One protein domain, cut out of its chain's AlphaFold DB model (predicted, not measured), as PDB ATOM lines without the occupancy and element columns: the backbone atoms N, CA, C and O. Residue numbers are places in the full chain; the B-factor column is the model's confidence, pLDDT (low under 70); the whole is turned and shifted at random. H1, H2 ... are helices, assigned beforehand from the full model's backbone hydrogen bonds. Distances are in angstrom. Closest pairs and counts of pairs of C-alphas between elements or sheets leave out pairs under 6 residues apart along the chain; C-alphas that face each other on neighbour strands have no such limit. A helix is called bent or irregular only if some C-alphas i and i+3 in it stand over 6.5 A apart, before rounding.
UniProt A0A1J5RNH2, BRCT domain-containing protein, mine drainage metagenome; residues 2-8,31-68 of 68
ATOM      1  N   ALA A   2       6.778  -2.964  17.853       77.19
ATOM      2  CA  ALA A   2       6.748  -3.482  16.477       77.19
ATOM      3  C   ALA A   2       7.767  -4.612  16.217       77.19
ATOM      4  O   ALA A   2       7.396  -5.654  15.689       77.19
ATOM      5  N   GLU A   3       9.009  -4.466  16.687       70.25
ATOM      6  CA  GLU A   3      10.037  -5.508  16.523       70.25
ATOM      7  C   GLU A   3       9.707  -6.818  17.256       70.25
ATOM      8  O   GLU A   3       9.901  -7.901  16.715       70.25
ATOM      9  N   MET A   4       9.141  -6.735  18.465       71.88
ATOM     10  CA  MET A   4       8.669  -7.906  19.221       71.88
ATOM     11  C   MET A   4       7.521  -8.623  18.497       71.88
ATOM     12  O   MET A   4       7.480  -9.852  18.462       71.88
ATOM     13  N   MET A   5       6.606  -7.869  17.878       78.00
ATOM     14  CA  MET A   5       5.546  -8.449  17.048       78.00
ATOM     15  C   MET A   5       6.109  -9.120  15.790       78.00
ATOM     16  O   MET A   5       5.654 -10.206  15.433       78.00
ATOM     17  N   GLN A   6       7.123  -8.523  15.160       80.94
ATOM     18  CA  GLN A   6       7.803  -9.111  14.008       80.94
ATOM     19  C   GLN A   6       8.491 -10.435  14.377       80.94
ATOM     20  O   GLN A   6       8.250 -11.443  13.717       80.94
ATOM     21  N   LEU A   7       9.246 -10.475  15.479       76.31
ATOM     22  CA  LEU A   7       9.893 -11.703  15.970       76.31
ATOM     23  C   LEU A   7       8.880 -12.804  16.280       76.31
ATOM     24  O   LEU A   7       9.102 -13.964  15.936       76.31
ATOM     25  N   ARG A   8       7.744 -12.450  16.891       78.06
ATOM     26  CA  ARG A   8       6.662 -13.405  17.160       78.06
ATOM     27  C   ARG A   8       6.093 -13.995  15.868       78.06
ATOM     28  O   ARG A   8       5.833 -15.194  15.805       78.06
ATOM     29  N   VAL A  31      12.686 -44.954   1.262       77.75
ATOM     30  CA  VAL A  31      14.027 -44.557   1.755       77.75
ATOM     31  C   VAL A  31      14.598 -43.265   1.119       77.75
ATOM     32  O   VAL A  31      15.206 -42.474   1.846       77.75
ATOM     33  N   PRO A  32      14.441 -42.990  -0.194       81.19
ATOM     34  CA  PRO A  32      14.908 -41.736  -0.800       81.19
ATOM     35  C   PRO A  32      14.205 -40.484  -0.255       81.19
ATOM     36  O   PRO A  32      14.824 -39.423  -0.123       81.19
ATOM     37  N   GLU A  33      12.930 -40.601   0.108       78.75
ATOM     38  CA  GLU A  33      12.152 -39.482   0.637       78.75
ATOM     39  C   GLU A  33      12.567 -39.168   2.075       78.75
ATOM     40  O   GLU A  33      12.734 -38.001   2.431       78.75
ATOM     41  N   ILE A  34      12.855 -40.204   2.871       82.81
ATOM     42  CA  ILE A  34      13.398 -40.063   4.229       82.81
ATOM     43  C   ILE A  34      14.744 -39.324   4.195       82.81
ATOM     44  O   ILE A  34      14.965 -38.411   4.988       82.81
ATOM     45  N   LYS A  35      15.637 -39.641   3.245       82.12
ATOM     46  CA  LYS A  35      16.911 -38.909   3.079       82.12
ATOM     47  C   LYS A  35      16.694 -37.431   2.750       82.12
ATOM     48  O   LYS A  35      17.348 -36.569   3.333       82.12
ATOM     49  N   THR A  36      15.762 -37.141   1.844       83.06
ATOM     50  CA  THR A  36      15.394 -35.761   1.487       83.06
ATOM     51  C   THR A  36      14.842 -35.014   2.699       83.06
ATOM     52  O   THR A  36      15.208 -33.865   2.950       83.06
ATOM     53  N   TRP A  37      14.022 -35.686   3.505       84.31
ATOM     54  CA  TRP A  37      13.490 -35.134   4.740       84.31
ATOM     55  C   TRP A  37      14.580 -34.806   5.757       84.31
ATOM     56  O   TRP A  37      14.577 -33.704   6.300       84.31
ATOM     57  N   VAL A  38      15.544 -35.707   5.976       85.12
ATOM     58  CA  VAL A  38      16.663 -35.473   6.905       85.12
ATOM     59  C   VAL A  38      17.424 -34.199   6.527       85.12
ATOM     60  O   VAL A  38      17.682 -33.363   7.390       85.12
ATOM     61  N   ILE A  39      17.703 -33.987   5.238       87.06
ATOM     62  CA  ILE A  39      18.398 -32.783   4.750       87.06
ATOM     63  C   ILE A  39      17.566 -31.514   5.002       87.06
ATOM     64  O   ILE A  39      18.084 -30.507   5.492       87.06
ATOM     65  N   LEU A  40      16.267 -31.550   4.692       85.44
ATOM     66  CA  LEU A  40      15.361 -30.419   4.925       85.44
ATOM     67  C   LEU A  40      15.196 -30.109   6.418       85.44
ATOM     68  O   LEU A  40      15.124 -28.939   6.803       85.44
ATOM     69  N   ASN A  41      15.167 -31.142   7.257       86.56
ATOM     70  CA  ASN A  41      15.049 -31.020   8.701       86.56
ATOM     71  C   ASN A  41      16.306 -30.396   9.319       86.56
ATOM     72  O   ASN A  41      16.181 -29.469  10.113       86.56
ATOM     73  N   GLU A  42      17.505 -30.830   8.921       88.31
ATOM     74  CA  GLU A  42      18.759 -30.246   9.419       88.31
ATOM     75  C   GLU A  42      18.883 -28.758   9.063       88.31
ATOM     76  O   GLU A  42      19.203 -27.927   9.920       88.31
ATOM     77  N   ASN A  43      18.529 -28.383   7.831       87.19
ATOM     78  CA  ASN A  43      18.499 -26.978   7.420       87.19
ATOM     79  C   ASN A  43      17.461 -26.168   8.213       87.19
ATOM     80  O   ASN A  43      17.747 -25.061   8.673       87.19
ATOM     81  N   SER A  44      16.264 -26.726   8.413       84.12
ATOM     82  CA  SER A  44      15.193 -26.072   9.177       84.12
ATOM     83  C   SER A  44      15.578 -25.883  10.647       84.12
ATOM     84  O   SER A  44      15.367 -24.811  11.214       84.12
ATOM     85  N   LYS A  45      16.209 -26.896  11.248       86.06
ATOM     86  CA  LYS A  45      16.723 -26.881  12.621       86.06
ATOM     87  C   LYS A  45      17.798 -25.811  12.802       86.06
ATOM     88  O   LYS A  45      17.739 -25.051  13.767       86.06
ATOM     89  N   LYS A  46      18.739 -25.692  11.860       89.75
ATOM     90  CA  LYS A  46      19.767 -24.638  11.879       89.75
ATOM     91  C   LYS A  46      19.145 -23.239  11.877       89.75
ATOM     92  O   LYS A  46      19.481 -22.427  12.736       89.75
ATOM     93  N   THR A  47      18.212 -22.978  10.963       87.06
ATOM     94  CA  THR A  47      17.511 -21.685  10.874       87.06
ATOM     95  C   THR A  47      16.721 -21.379  12.146       87.06
ATOM     96  O   THR A  47      16.732 -20.247  12.628       87.06
ATOM     97  N   PHE A  48      16.074 -22.388  12.731       84.00
ATOM     98  CA  PHE A  48      15.351 -22.243  13.992       84.00
ATOM     99  C   PHE A  48      16.271 -21.821  15.145       84.00
ATOM    100  O   PHE A  48      15.971 -20.845  15.832       84.00
ATOM    101  N   PHE A  49      17.415 -22.489  15.324       87.94
ATOM    102  CA  PHE A  49      18.370 -22.126  16.377       87.94
ATOM    103  C   PHE A  49      18.971 -20.732  16.177       87.94
ATOM    104  O   PHE A  49      19.049 -19.968  17.135       87.94
ATOM    105  N   GLN A  50      19.306 -20.357  14.939       90.44
ATOM    106  CA  GLN A  50      19.785 -19.004  14.631       90.44
ATOM    107  C   GLN A  50      18.767 -17.930  15.035       90.44
ATOM    108  O   GLN A  50      19.131 -16.908  15.615       90.44
ATOM    109  N   LYS A  51      17.481 -18.173  14.770       84.44
ATOM    110  CA  LYS A  51      16.406 -17.244  15.129       84.44
ATOM    111  C   LYS A  51      16.164 -17.188  16.633       84.44
ATOM    112  O   LYS A  51      15.954 -16.099  17.160       84.44
ATOM    113  N   ILE A  52      16.269 -18.317  17.339       88.88
ATOM    114  CA  ILE A  52      16.256 -18.340  18.808       88.88
ATOM    115  C   ILE A  52      17.367 -17.456  19.381       88.88
ATOM    116  O   ILE A  52      17.103 -16.673  20.293       88.88
ATOM    117  N   ASP A  53      18.588 -17.553  18.859       90.94
ATOM    118  CA  ASP A  53      19.699 -16.747  19.366       90.94
ATOM    119  C   ASP A  53      19.524 -15.257  19.044       90.94
ATOM    120  O   ASP A  53      19.817 -14.407  19.887       90.94
ATOM    121  N   GLU A  54      18.953 -14.917  17.884       89.56
ATOM    122  CA  GLU A  54      18.569 -13.537  17.566       89.56
ATOM    123  C   GLU A  54      17.553 -12.985  18.583       89.56
ATOM    124  O   GLU A  54      17.715 -11.873  19.088       89.56
ATOM    125  N   ILE A  55      16.535 -13.778  18.930       86.25
ATOM    126  CA  ILE A  55      15.514 -13.404  19.916       86.25
ATOM    127  C   ILE A  55      16.135 -13.203  21.295       86.25
ATOM    128  O   ILE A  55      15.882 -12.174  21.921       86.25
ATOM    129  N   LYS A  56      16.978 -14.136  21.756       86.06
ATOM    130  CA  LYS A  56      17.686 -14.012  23.041       86.06
ATOM    131  C   LYS A  56      18.519 -12.733  23.096       86.06
ATOM    132  O   LYS A  56      18.423 -11.982  24.061       86.06
ATOM    133  N   ASN A  57      19.279 -12.446  22.039       89.62
ATOM    134  CA  ASN A  57      20.095 -11.236  21.964       89.62
ATOM    135  C   ASN A  57      19.248  -9.961  22.023       89.62
ATOM    136  O   ASN A  57      19.646  -8.988  22.664       89.62
ATOM    137  N   ARG A  58      18.075  -9.946  21.382       85.62
ATOM    138  CA  ARG A  58      17.161  -8.797  21.449       85.62
ATOM    139  C   ARG A  58      16.522  -8.641  22.828       85.62
ATOM    140  O   ARG A  58      16.424  -7.515  23.300       85.62
ATOM    141  N   ILE A  59      16.145  -9.741  23.486       84.44
ATOM    142  CA  ILE A  59      15.641  -9.716  24.868       84.44
ATOM    143  C   ILE A  59      16.693  -9.115  25.805       84.44
ATOM    144  O   ILE A  59      16.367  -8.205  26.561       84.44
ATOM    145  N   ASN A  60      17.953  -9.554  25.701       83.81
ATOM    146  CA  ASN A  60      19.043  -9.025  26.523       83.81
ATOM    147  C   ASN A  60      19.240  -7.520  26.302       83.81
ATOM    148  O   ASN A  60      19.250  -6.768  27.265       83.81
ATOM    149  N   LYS A  61      19.267  -7.054  25.044       86.75
ATOM    150  CA  LYS A  61      19.383  -5.615  24.740       86.75
ATOM    151  C   LYS A  61      18.246  -4.777  25.326       86.75
ATOM    152  O   LYS A  61      18.493  -3.680  25.812       86.75
ATOM    153  N   ILE A  62      17.009  -5.274  25.268       84.50
ATOM    154  CA  ILE A  62      15.856  -4.587  25.867       84.50
ATOM    155  C   ILE A  62      15.992  -4.562  27.395       84.50
ATOM    156  O   ILE A  62      15.707  -3.536  28.005       84.50
ATOM    157  N   SER A  63      16.442  -5.664  28.005       78.00
ATOM    158  CA  SER A  63      16.694  -5.741  29.449       78.00
ATOM    159  C   SER A  63      17.782  -4.762  29.891       78.00
ATOM    160  O   SER A  63      17.593  -4.060  30.878       78.00
ATOM    161  N   ASP A  64      18.888  -4.676  29.149       82.00
ATOM    162  CA  ASP A  64      19.994  -3.761  29.442       82.00
ATOM    163  C   ASP A  64      19.540  -2.295  29.371       82.00
ATOM    164  O   ASP A  64      19.881  -1.499  30.239       82.00
ATOM    165  N   GLN A  65      18.708  -1.948  28.380       78.06
ATOM    166  CA  GLN A  65      18.120  -0.607  28.244       78.06
ATOM    167  C   GLN A  65      17.126  -0.253  29.357       78.06
ATOM    168  O   GLN A  65      16.927   0.924  29.630       78.06
ATOM    169  N   TRP A  66      16.472  -1.244  29.965       74.06
ATOM    170  CA  TRP A  66      15.546  -1.039  31.085       74.06
ATOM    171  C   TRP A  66      16.250  -0.914  32.444       74.06
ATOM    172  O   TRP A  66      15.637  -0.431  33.392       74.06
ATOM    173  N   LEU A  67      17.495  -1.386  32.555       71.00
ATOM    174  CA  LEU A  67      18.305  -1.348  33.780       71.00
ATOM    175  C   LEU A  67      19.235  -0.118  33.860       71.00
ATOM    176  O   LEU A  67      19.943   0.027  34.858       71.00
ATOM    177  N   GLN A  68      19.239   0.739  32.831       52.56
ATOM    178  CA  GLN A  68      19.860   2.074  32.828       52.56
ATOM    179  C   GLN A  68      18.860   3.149  33.256       52.56
ATOM    180  O   GLN A  68      19.309   4.095  33.941       52.56
TER     181      GLN A  68
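Overview. This is residues 2 to 8 and 31 to 68 of the 68 residues of the protein "BRCT domain-containing protein" of mine drainage metagenome (UniProt A0A1J5RNH2). One long helix, H2, makes the length of the model, and a short helix, H1, lies loosely beside it near Ile 55, with the chain between the two helices cut out. H2 sticks out beyond this meeting place with residues 31 to 50 on one side of it and 60 to 66 on the other. The printed part has 45 residues, with two named helices in the order H1, H2, and no named strand; the class is all helix. The whole is extended, with a radius of gyration of the C-alphas of 16.4 A, and it is a rod that spans 56 by 17 by 7 A.

Along the chain. H1 is residues 2 to 8, 9.9 A from first to last C-alpha, and begins at C-alpha 2 at (6.748, -3.482, 16.477). H2 is residues 31 to 66, 52.5 A from first to last C-alpha. It begins at C-alpha 31 at (14.027, -44.557, 1.755) and ends at C-alpha 66 at (15.546, -1.039, 31.085).

Arrangement. H1 and H2 are close but not clearly touching, with 1 pair of C-alphas within 8 A. Their closest C-alphas, those of Leu 7 and Ile 55, are 7.1 A apart, and their centres are 16.0 A apart. The helices run opposite ways at a shallow tilt of 34.8 degrees, only just short of steep. In H1 and H2 every O i to N i+4 pair is within hydrogen-bond range, and neither helix is bent.

Size, cuts and confidence. The two C-alphas farthest apart, those of Val 31 and Gln 68, are 56.3 A apart. Residues 9 to 30 are not printed, and the link from H1 to H2 runs across this cut, with C-alphas 8 and 31 35.5 A apart. Residues 31 to 50, which belong to H2, stand free, and so do residues 60 to 68, of which 60 to 66 belong to H2. The mean pLDDT of the printed part is 82.4, and residue 68, the chain's last, is under 70.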